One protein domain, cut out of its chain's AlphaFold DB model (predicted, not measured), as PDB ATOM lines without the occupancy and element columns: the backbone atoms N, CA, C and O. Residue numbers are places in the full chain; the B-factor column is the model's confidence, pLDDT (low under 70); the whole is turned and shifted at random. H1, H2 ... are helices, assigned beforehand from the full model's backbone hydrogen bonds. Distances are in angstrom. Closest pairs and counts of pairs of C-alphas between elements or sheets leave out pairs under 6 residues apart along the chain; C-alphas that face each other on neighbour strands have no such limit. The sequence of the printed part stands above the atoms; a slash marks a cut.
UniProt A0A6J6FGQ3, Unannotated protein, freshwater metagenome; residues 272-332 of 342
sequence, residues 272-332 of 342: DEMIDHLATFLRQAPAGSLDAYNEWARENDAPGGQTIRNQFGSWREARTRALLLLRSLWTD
ATOM      1  N   ASP A 272     121.814 100.762  91.294       71.38
ATOM      2  CA  ASP A 272     122.345 102.016  90.758       71.38
ATOM      3  C   ASP A 272     122.513 101.941  89.234       71.38
ATOM      4  O   ASP A 272     121.985 102.796  88.528       71.38
ATOM      5  N   GLU A 273     123.061 100.837  88.707       80.00
ATOM      6  CA  GLU A 273     123.145 100.605  87.253       80.00
ATOM      7  C   GLU A 273     121.757 100.627  86.585       80.00
ATOM      8  O   GLU A 273     121.585 101.192  85.504       80.00
ATOM      9  N   MET A 274     120.727 100.052  87.222       87.94
ATOM     10  CA  MET A 274     119.353 100.125  86.702       87.94
ATOM     11  C   MET A 274     118.839 101.569  86.623       87.94
ATOM     12  O   MET A 274     118.104 101.904  85.688       87.94
ATOM     13  N   ILE A 275     119.189 102.416  87.596       86.38
ATOM     14  CA  ILE A 275     118.818 103.834  87.608       86.38
ATOM     15  C   ILE A 275     119.622 104.618  86.566       86.38
ATOM     16  O   ILE A 275     119.029 105.449  85.881       86.38
ATOM     17  N   ASP A 276     120.902 104.310  86.369       82.69
ATOM     18  CA  ASP A 276     121.748 104.924  85.339       82.69
ATOM     19  C   ASP A 276     121.233 104.625  83.924       82.69
ATOM     20  O   ASP A 276     121.094 105.532  83.094       82.69
ATOM     21  N   HIS A 277     120.854 103.372  83.651       91.31
ATOM     22  CA  HIS A 277     120.203 103.001  82.392       91.31
ATOM     23  C   HIS A 277     118.882 103.751  82.201       91.31
ATOM     24  O   HIS A 277     118.607 104.270  81.118       91.31
ATOM     25  N   LEU A 278     118.069 103.859  83.256       93.25
ATOM     26  CA  LEU A 278     116.797 104.572  83.190       93.25
ATOM     27  C   LEU A 278     116.987 106.083  82.980       93.25
ATOM     28  O   LEU A 278     116.252 106.690  82.202       93.25
ATOM     29  N   ALA A 279     117.978 106.693  83.628       91.50
ATOM     30  CA  ALA A 279     118.349 108.092  83.445       91.50
ATOM     31  C   ALA A 279     118.844 108.361  82.014       91.50
ATOM     32  O   ALA A 279     118.423 109.336  81.384       91.50
ATOM     33  N   THR A 280     119.665 107.459  81.473       93.50
ATOM     34  CA  THR A 280     120.141 107.507  80.083       93.50
ATOM     35  C   THR A 280     118.974 107.448  79.102       93.50
ATOM     36  O   THR A 280     118.852 108.314  78.233       93.50
ATOM     37  N   PHE A 281     118.058 106.496  79.297       94.88
ATOM     38  CA  PHE A 281     116.830 106.400  78.513       94.88
ATOM     39  C   PHE A 281     116.008 107.693  78.568       94.88
ATOM     40  O   PHE A 281     115.613 108.207  77.525       94.88
ATOM     41  N   LEU A 282     115.757 108.248  79.760       93.88
ATOM     42  CA  LEU A 282     114.913 109.439  79.906       93.88
ATOM     43  C   LEU A 282     115.468 110.645  79.134       93.88
ATOM     44  O   LEU A 282     114.674 111.387  78.556       93.88
ATOM     45  N   ARG A 283     116.799 110.815  79.080       91.56
ATOM     46  CA  ARG A 283     117.455 111.877  78.292       91.56
ATOM     47  C   ARG A 283     117.294 111.692  76.783       91.56
ATOM     48  O   ARG A 283     117.124 112.674  76.066       91.56
ATOM     49  N   GLN A 284     117.395 110.455  76.304       89.88
ATOM     50  CA  GLN A 284     117.397 110.142  74.871       89.88
ATOM     51  C   GLN A 284     115.980 110.024  74.296       89.88
ATOM     52  O   GLN A 284     115.740 110.366  73.137       89.88
ATOM     53  N   ALA A 285     115.035 109.534  75.096       86.75
ATOM     54  CA  ALA A 285     113.707 109.188  74.630       86.75
ATOM     55  C   ALA A 285     112.787 110.415  74.498       86.75
ATOM     56  O   ALA A 285     112.810 111.323  75.334       86.75
ATOM     57  N   PRO A 286     111.884 110.423  73.499       79.81
ATOM     58  CA  PRO A 286     110.865 111.462  73.356       79.81
ATOM     59  C   PRO A 286     109.747 111.357  74.407       79.81
ATOM     60  O   PRO A 286     108.946 112.283  74.533       79.81
ATOM     61  N   ALA A 287     109.663 110.231  75.128       83.50
ATOM     62  CA  ALA A 287     108.678 109.972  76.173       83.50
ATOM     63  C   ALA A 287     109.200 108.951  77.203       83.50
ATOM     64  O   ALA A 287     109.937 108.032  76.868       83.50
ATOM     65  N   GLY A 288     108.747 109.064  78.458       86.12
ATOM     66  CA  GLY A 288     109.143 108.180  79.569       86.12
ATOM     67  C   GLY A 288     108.187 107.008  79.848       86.12
ATOM     68  O   GLY A 288     107.879 106.737  81.018       86.12
ATOM     69  N   SER A 289     107.626 106.373  78.813       89.94
ATOM     70  CA  SER A 289     106.726 105.219  78.980       89.94
ATOM     71  C   SER A 289     107.502 103.918  79.231       89.94
ATOM     72  O   SER A 289     108.671 103.801  78.868       89.94
ATOM     73  N   LEU A 290     106.848 102.941  79.869       89.81
ATOM     74  CA  LEU A 290     107.437 101.621  80.126       89.81
ATOM     75  C   LEU A 290     107.700 100.853  78.821       89.81
ATOM     76  O   LEU A 290     108.716 100.176  78.708       89.81
ATOM     77  N   ASP A 291     106.803 100.975  77.841       90.31
ATOM     78  CA  ASP A 291     106.932 100.285  76.554       90.31
ATOM     79  C   ASP A 291     108.100 100.838  75.738       90.31
ATOM     80  O   ASP A 291     108.938 100.062  75.285       90.31
ATOM     81  N   ALA A 292     108.237 102.170  75.671       91.12
ATOM     82  CA  ALA A 292     109.379 102.813  75.020       91.12
ATOM     83  C   ALA A 292     110.704 102.440  75.700       91.12
ATOM     84  O   ALA A 292     111.712 102.232  75.030       91.12
ATOM     85  N   TYR A 293     110.704 102.298  77.030       94.50
ATOM     86  CA  TYR A 293     111.879 101.808  77.745       94.50
ATOM     87  C   TYR A 293     112.203 100.355  77.396       94.50
ATOM     88  O   TYR A 293     113.362 100.028  77.188       94.50
ATOM     89  N   ASN A 294     111.205  99.471  77.323       93.38
ATOM     90  CA  ASN A 294     111.435  98.074  76.953       93.38
ATOM     91  C   ASN A 294     111.984  97.941  75.528       93.38
ATOM     92  O   ASN A 294     112.793  97.053  75.280       93.38
ATOM     93  N   GLU A 295     111.546  98.791  74.601       92.44
ATOM     94  CA  GLU A 295     112.116  98.877  73.253       92.44
ATOM     95  C   GLU A 295     113.576  99.330  73.304       92.44
ATOM     96  O   GLU A 295     114.451  98.582  72.874       92.44
ATOM     97  N   TRP A 296     113.853 100.467  73.947       94.31
ATOM     98  CA  TRP A 296     115.214 100.979  74.122       94.31
ATOM     99  C   TRP A 296     116.142  99.970  74.814       94.31
ATOM    100  O   TRP A 296     117.280  99.771  74.396       94.31
ATOM    101  N   ALA A 297     115.654  99.267  75.838       93.12
ATOM    102  CA  ALA A 297     116.439  98.311  76.609       93.12
ATOM    103  C   ALA A 297     116.882  97.090  75.791       93.12
ATOM    104  O   ALA A 297     117.952  96.544  76.059       93.12
ATOM    105  N   ARG A 298     116.091  96.674  74.789       90.94
ATOM    106  CA  ARG A 298     116.472  95.585  73.870       90.94
ATOM    107  C   ARG A 298     117.657  95.971  72.990       90.94
ATOM    108  O   ARG A 298     118.442  95.099  72.638       90.94
ATOM    109  N   GLU A 299     117.776  97.249  72.654       91.00
ATOM    110  CA  GLU A 299     118.832  97.780  71.788       91.00
ATOM    111  C   GLU A 299     120.093  98.192  72.568       91.00
ATOM    112  O   GLU A 299     121.175  98.239  71.993       91.00
ATOM    113  N   ASN A 300     119.973  98.455  73.877       88.56
ATOM    114  CA  ASN A 300     121.029  99.059  74.704       88.56
ATOM    115  C   ASN A 300     121.570  98.137  75.815       88.56
ATOM    116  O   ASN A 300     122.149  98.626  76.781       88.56
ATOM    117  N   ASP A 301     121.354  96.820  75.700       87.62
ATOM    118  CA  ASP A 301     121.719  95.813  76.713       87.62
ATOM    119  C   ASP A 301     121.342  96.241  78.142       87.62
ATOM    120  O   ASP A 301     122.148  96.182  79.060       87.62
ATOM    121  N   ALA A 302     120.111  96.717  78.331       90.06
ATOM    122  CA  ALA A 302     119.662  97.280  79.600       90.06
ATOM    123  C   ALA A 302     118.708  96.318  80.343       90.06
ATOM    124  O   ALA A 302     118.087  95.434  79.738       90.06
ATOM    125  N   PRO A 303     118.534  96.461  81.670       90.06
ATOM    126  CA  PRO A 303     117.564  95.673  82.427       90.06
ATOM    127  C   PRO A 303     116.147  95.900  81.894       90.06
ATOM    128  O   PRO A 303     115.715  97.038  81.752       90.06
ATOM    129  N   GLY A 304     115.384  94.830  81.656       90.38
ATOM    130  CA  GLY A 304     113.989  94.954  81.224       90.38
ATOM    131  C   GLY A 304     113.118  95.705  82.239       90.38
ATOM    132  O   GLY A 304     113.354  95.652  83.448       90.38
ATOM    133  N   GLY A 305     112.059  96.370  81.774       89.00
ATOM    134  CA  GLY A 305     111.203  97.200  82.625       89.00
ATOM    135  C   GLY A 305     110.532  96.431  83.771       89.00
ATOM    136  O   GLY A 305     110.338  96.979  84.857       89.00
ATOM    137  N   GLN A 306     110.243  95.138  83.586       85.44
ATOM    138  CA  GLN A 306     109.754  94.279  84.672       85.44
ATOM    139  C   GLN A 306     110.813  94.076  85.767       85.44
ATOM    140  O   GLN A 306     110.472  94.081  86.947       85.44
ATOM    141  N   THR A 307     112.091  93.950  85.400       87.31
ATOM    142  CA  THR A 307     113.212  93.856  86.347       87.31
ATOM    143  C   THR A 307     113.336  95.136  87.170       87.31
ATOM    144  O   THR A 307     113.409  95.059  88.393       87.31
ATOM    145  N   ILE A 308     113.244  96.305  86.525       88.69
ATOM    146  CA  ILE A 308     113.231  97.608  87.210       88.69
ATOM    147  C   ILE A 308     112.058  97.696  88.196       88.69
ATOM    148  O   ILE A 308     112.244  98.045  89.359       88.69
ATOM    149  N   ARG A 309     110.840  97.333  87.778       86.50
ATOM    150  CA  ARG A 309     109.666  97.349  88.671       86.50
ATOM    151  C   ARG A 309     109.807  96.384  89.841       86.50
ATOM    152  O   ARG A 309     109.403  96.714  90.952       86.50
ATOM    153  N   ASN A 310     110.377  95.207  89.602       81.81
ATOM    154  CA  ASN A 310     110.634  94.238  90.656       81.81
ATOM    155  C   ASN A 310     111.668  94.757  91.664       81.81
ATOM    156  O   ASN A 310     111.566  94.392  92.828       81.81
ATOM    157  N   GLN A 311     112.610  95.610  91.256       81.19
ATOM    158  CA  GLN A 311     113.598  96.202  92.160       81.19
ATOM    159  C   GLN A 311     113.042  97.407  92.938       81.19
ATOM    160  O   GLN A 311     113.208  97.482  94.150       81.19
ATOM    161  N   PHE A 312     112.349  98.330  92.266       78.94
ATOM    162  CA  PHE A 312     111.938  99.624  92.837       78.94
ATOM    163  C   PHE A 312     110.441  99.726  93.154       78.94
ATOM    164  O   PHE A 312     109.923 100.814  93.360       78.94
ATOM    165  N   GLY A 313     109.704  98.616  93.120       79.06
ATOM    166  CA  GLY A 313     108.267  98.560  93.400       79.06
ATOM    167  C   GLY A 313     107.379  99.046  92.249       79.06
ATOM    168  O   GLY A 313     106.454  98.341  91.836       79.06
ATOM    169  N   SER A 314     107.641 100.233  91.694       84.06
ATOM    170  CA  SER A 314     106.844 100.796  90.599       84.06
ATOM    171  C   SER A 314     107.677 101.536  89.552       84.06
ATOM    172  O   SER A 314     108.766 102.033  89.821       84.06
ATOM    173  N   TRP A 315     107.130 101.654  88.336       87.69
ATOM    174  CA  TRP A 315     107.751 102.434  87.259       87.69
ATOM    175  C   TRP A 315     107.857 103.925  87.608       87.69
ATOM    176  O   TRP A 315     108.847 104.572  87.282       87.69
ATOM    177  N   ARG A 316     106.844 104.466  88.300       86.69
ATOM    178  CA  ARG A 316     106.829 105.864  88.752       86.69
ATOM    179  C   ARG A 316     107.944 106.127  89.763       86.69
ATOM    180  O   ARG A 316     108.640 107.128  89.635       86.69
ATOM    181  N   GLU A 317     108.127 105.226  90.723       84.12
ATOM    182  CA  GLU A 317     109.175 105.339  91.741       84.12
ATOM    183  C   GLU A 317     110.571 105.237  91.113       84.12
ATOM    184  O   GLU A 317     111.407 106.111  91.337       84.12
ATOM    185  N   ALA A 318     110.792 104.256  90.229       88.50
ATOM    186  CA  ALA A 318     112.045 104.134  89.483       88.50
ATOM    187  C   ALA A 318     112.360 105.403  88.671       88.50
ATOM    188  O   ALA A 318     113.468 105.932  88.743       88.50
ATOM    189  N   ARG A 319     111.368 105.949  87.950       92.25
ATOM    190  CA  ARG A 319     111.525 107.202  87.194       92.25
ATOM    191  C   ARG A 319     111.836 108.393  88.087       92.25
ATOM    192  O   ARG A 319     112.643 109.225  87.701       92.25
ATOM    193  N   THR A 320     111.209 108.483  89.254       89.62
ATOM    194  CA  THR A 320     111.459 109.577  90.203       89.62
ATOM    195  C   THR A 320     112.903 109.528  90.696       89.62
ATOM    196  O   THR A 320     113.588 110.544  90.653       89.62
ATOM    197  N   ARG A 321     113.410 108.339  91.048       87.12
ATOM    198  CA  ARG A 321     114.823 108.143  91.418       87.12
ATOM    199  C   ARG A 321     115.780 108.499  90.276       87.12
ATOM    200  O   ARG A 321     116.757 109.198  90.510       87.12
ATOM    201  N   ALA A 322     115.464 108.104  89.042       90.31
ATOM    202  CA  ALA A 322     116.254 108.487  87.870       90.31
ATOM    203  C   ALA A 322     116.244 110.002  87.615       90.31
ATOM    204  O   ALA A 322     117.283 110.577  87.314       90.31
ATOM    205  N   LEU A 323     115.105 110.679  87.779       91.88
ATOM    206  CA  LEU A 323     115.028 112.140  87.668       91.88
ATOM    207  C   LEU A 323     115.808 112.849  88.782       91.88
ATOM    208  O   LEU A 323     116.416 113.879  88.519       91.88
ATOM    209  N   LEU A 324     115.826 112.300  89.998       87.81
ATOM    210  CA  LEU A 324     116.641 112.821  91.099       87.81
ATOM    211  C   LEU A 324     118.143 112.663  90.831       87.81
ATOM    212  O   LEU A 324     118.897 113.590  91.112       87.81
ATOM    213  N   LEU A 325     118.569 111.543  90.238       85.44
ATOM    214  CA  LEU A 325     119.942 111.375  89.753       85.44
ATOM    215  C   LEU A 325     120.264 112.390  88.646       85.44
ATOM    216  O   LEU A 325     121.295 113.046  88.672       85.44
ATOM    217  N   LEU A 326     119.373 112.551  87.668       89.69
ATOM    218  CA  LEU A 326     119.565 113.523  86.590       89.69
ATOM    219  C   LEU A 326     119.674 114.956  87.114       89.69
ATOM    220  O   LEU A 326     120.496 115.718  86.610       89.69
ATOM    221  N   ARG A 327     118.884 115.279  88.139       89.94
ATOM    222  CA  ARG A 327     118.919 116.546  88.861       89.94
ATOM    223  C   ARG A 327     120.246 116.760  89.580       89.94
ATOM    224  O   ARG A 327     120.840 117.820  89.419       89.94
ATOM    225  N   SER A 328     120.724 115.766  90.335       84.62
ATOM    226  CA  SER A 328     121.965 115.905  91.108       84.62
ATOM    227  C   SER A 328     123.163 116.249  90.225       84.62
ATOM    228  O   SER A 328     124.018 117.012  90.656       84.62
ATOM    229  N   LEU A 329     123.181 115.782  88.975       85.44
ATOM    230  CA  LEU A 329     124.261 116.046  88.023       85.44
ATOM    231  C   LEU A 329     124.413 117.517  87.606       85.44
ATOM    232  O   LEU A 329     125.483 117.882  87.137       85.44
ATOM    233  N   TRP A 330     123.382 118.355  87.751       86.94
ATOM    234  CA  TRP A 330     123.482 119.797  87.465       86.94
ATOM    235  C   TRP A 330     123.190 120.685  88.681       86.94
ATOM    236  O   TRP A 330     123.426 121.889  88.619       86.94
ATOM    237  N   THR A 331     122.699 120.126  89.793       80.88
ATOM    238  CA  THR A 331     122.529 120.864  91.057       80.88
ATOM    239  C   THR A 331     123.705 120.727  92.019       80.88
ATOM    240  O   THR A 331     123.870 121.593  92.871       80.88
ATOM    241  N   ASP A 332     124.464 119.631  91.944       71.00
ATOM    242  CA  ASP A 332     125.589 119.348  92.841       71.00
ATOM    243  C   ASP A 332     126.899 119.642  92.088       71.00
ATOM    244  O   ASP A 332     127.297 118.846  91.233       71.00
TER     245      ASP A 332
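Overview. This is residues 272 to 332 of the 342 residues of the protein "Unannotated protein" of freshwater metagenome (UniProt A0A6J6FGQ3). Two helices, H1 and H4, cross nearly at right angles as an X, and the shorter H2 and H3 sit together on one side of this cross, away from the far end of H4. That far end sticks out past the rest, with residues 327 to 332 standing free. The printed part has 61 residues, with four named helices in the order H1, H2, H3, H4 and no named strand; its class is all helix, and the packing of the helices is mostly crossed. The whole is compact, with a radius of gyration of the C-alphas of 10.7 A, and its C-alphas span 31 by 23 by 18 A.

Along the chain. H1 takes residues 272 to 284 and is 18.5 A long from first to last C-alpha, beginning with C-alpha 272 at (122.345, 102.016, 90.758). H2, residues 290 to 299, is 14.6 A long and begins with C-alpha 290 at (107.437, 101.621, 80.126). H3, residues 305 to 312, is 10.5 A long. H4, residues 315 to 331, is the longest helix at 23.9 A and ends with C-alpha 331 at (122.529, 120.864, 91.057).

Arrangement. H1 touches H4 with residues 275 to 279 alone; the closest C-alphas are those of Ala 279 and Ala 322, 4.9 A apart, and the two helices stand about perpendicular, at 80 degrees. With residues 278 to 281 alone, H1 only just touches H2, with 3 pairs of C-alphas within 8 A; the closest are those of Phe 281 and Tyr 293, 6.8 A apart, and the angle is again about perpendicular, 80 degrees. H2 and H3 only just touch, also with 3 pairs within 8 A, the closest C-alphas being those of Asn 294 and Gly 305, 5.7 A apart; they run opposite ways at a steep tilt of 69 degrees, only just short of about perpendicular. H3 and H4 touch only at the corner by their link, the closest C-alphas being those of Arg 309 and Trp 315, 5.6 A apart; they stand about perpendicular, at 75 degrees. H1 and H3 are close but not clearly touching, with the closest C-alphas, those of Met 274 and Ile 308, 6.6 A apart. In H1 and H3 every O i to N i+4 pair is within hydrogen-bond range; in H2 it is 5 of 6 and in H4 12 of 13.

Size, cuts and confidence. The two C-alphas farthest apart are those of Arg 298 and Asp 332, 31.7 A. The printed part has no cut, and the three links between helices are tight. The mean pLDDT of the printed part is 87.6, and no printed residue is under 70.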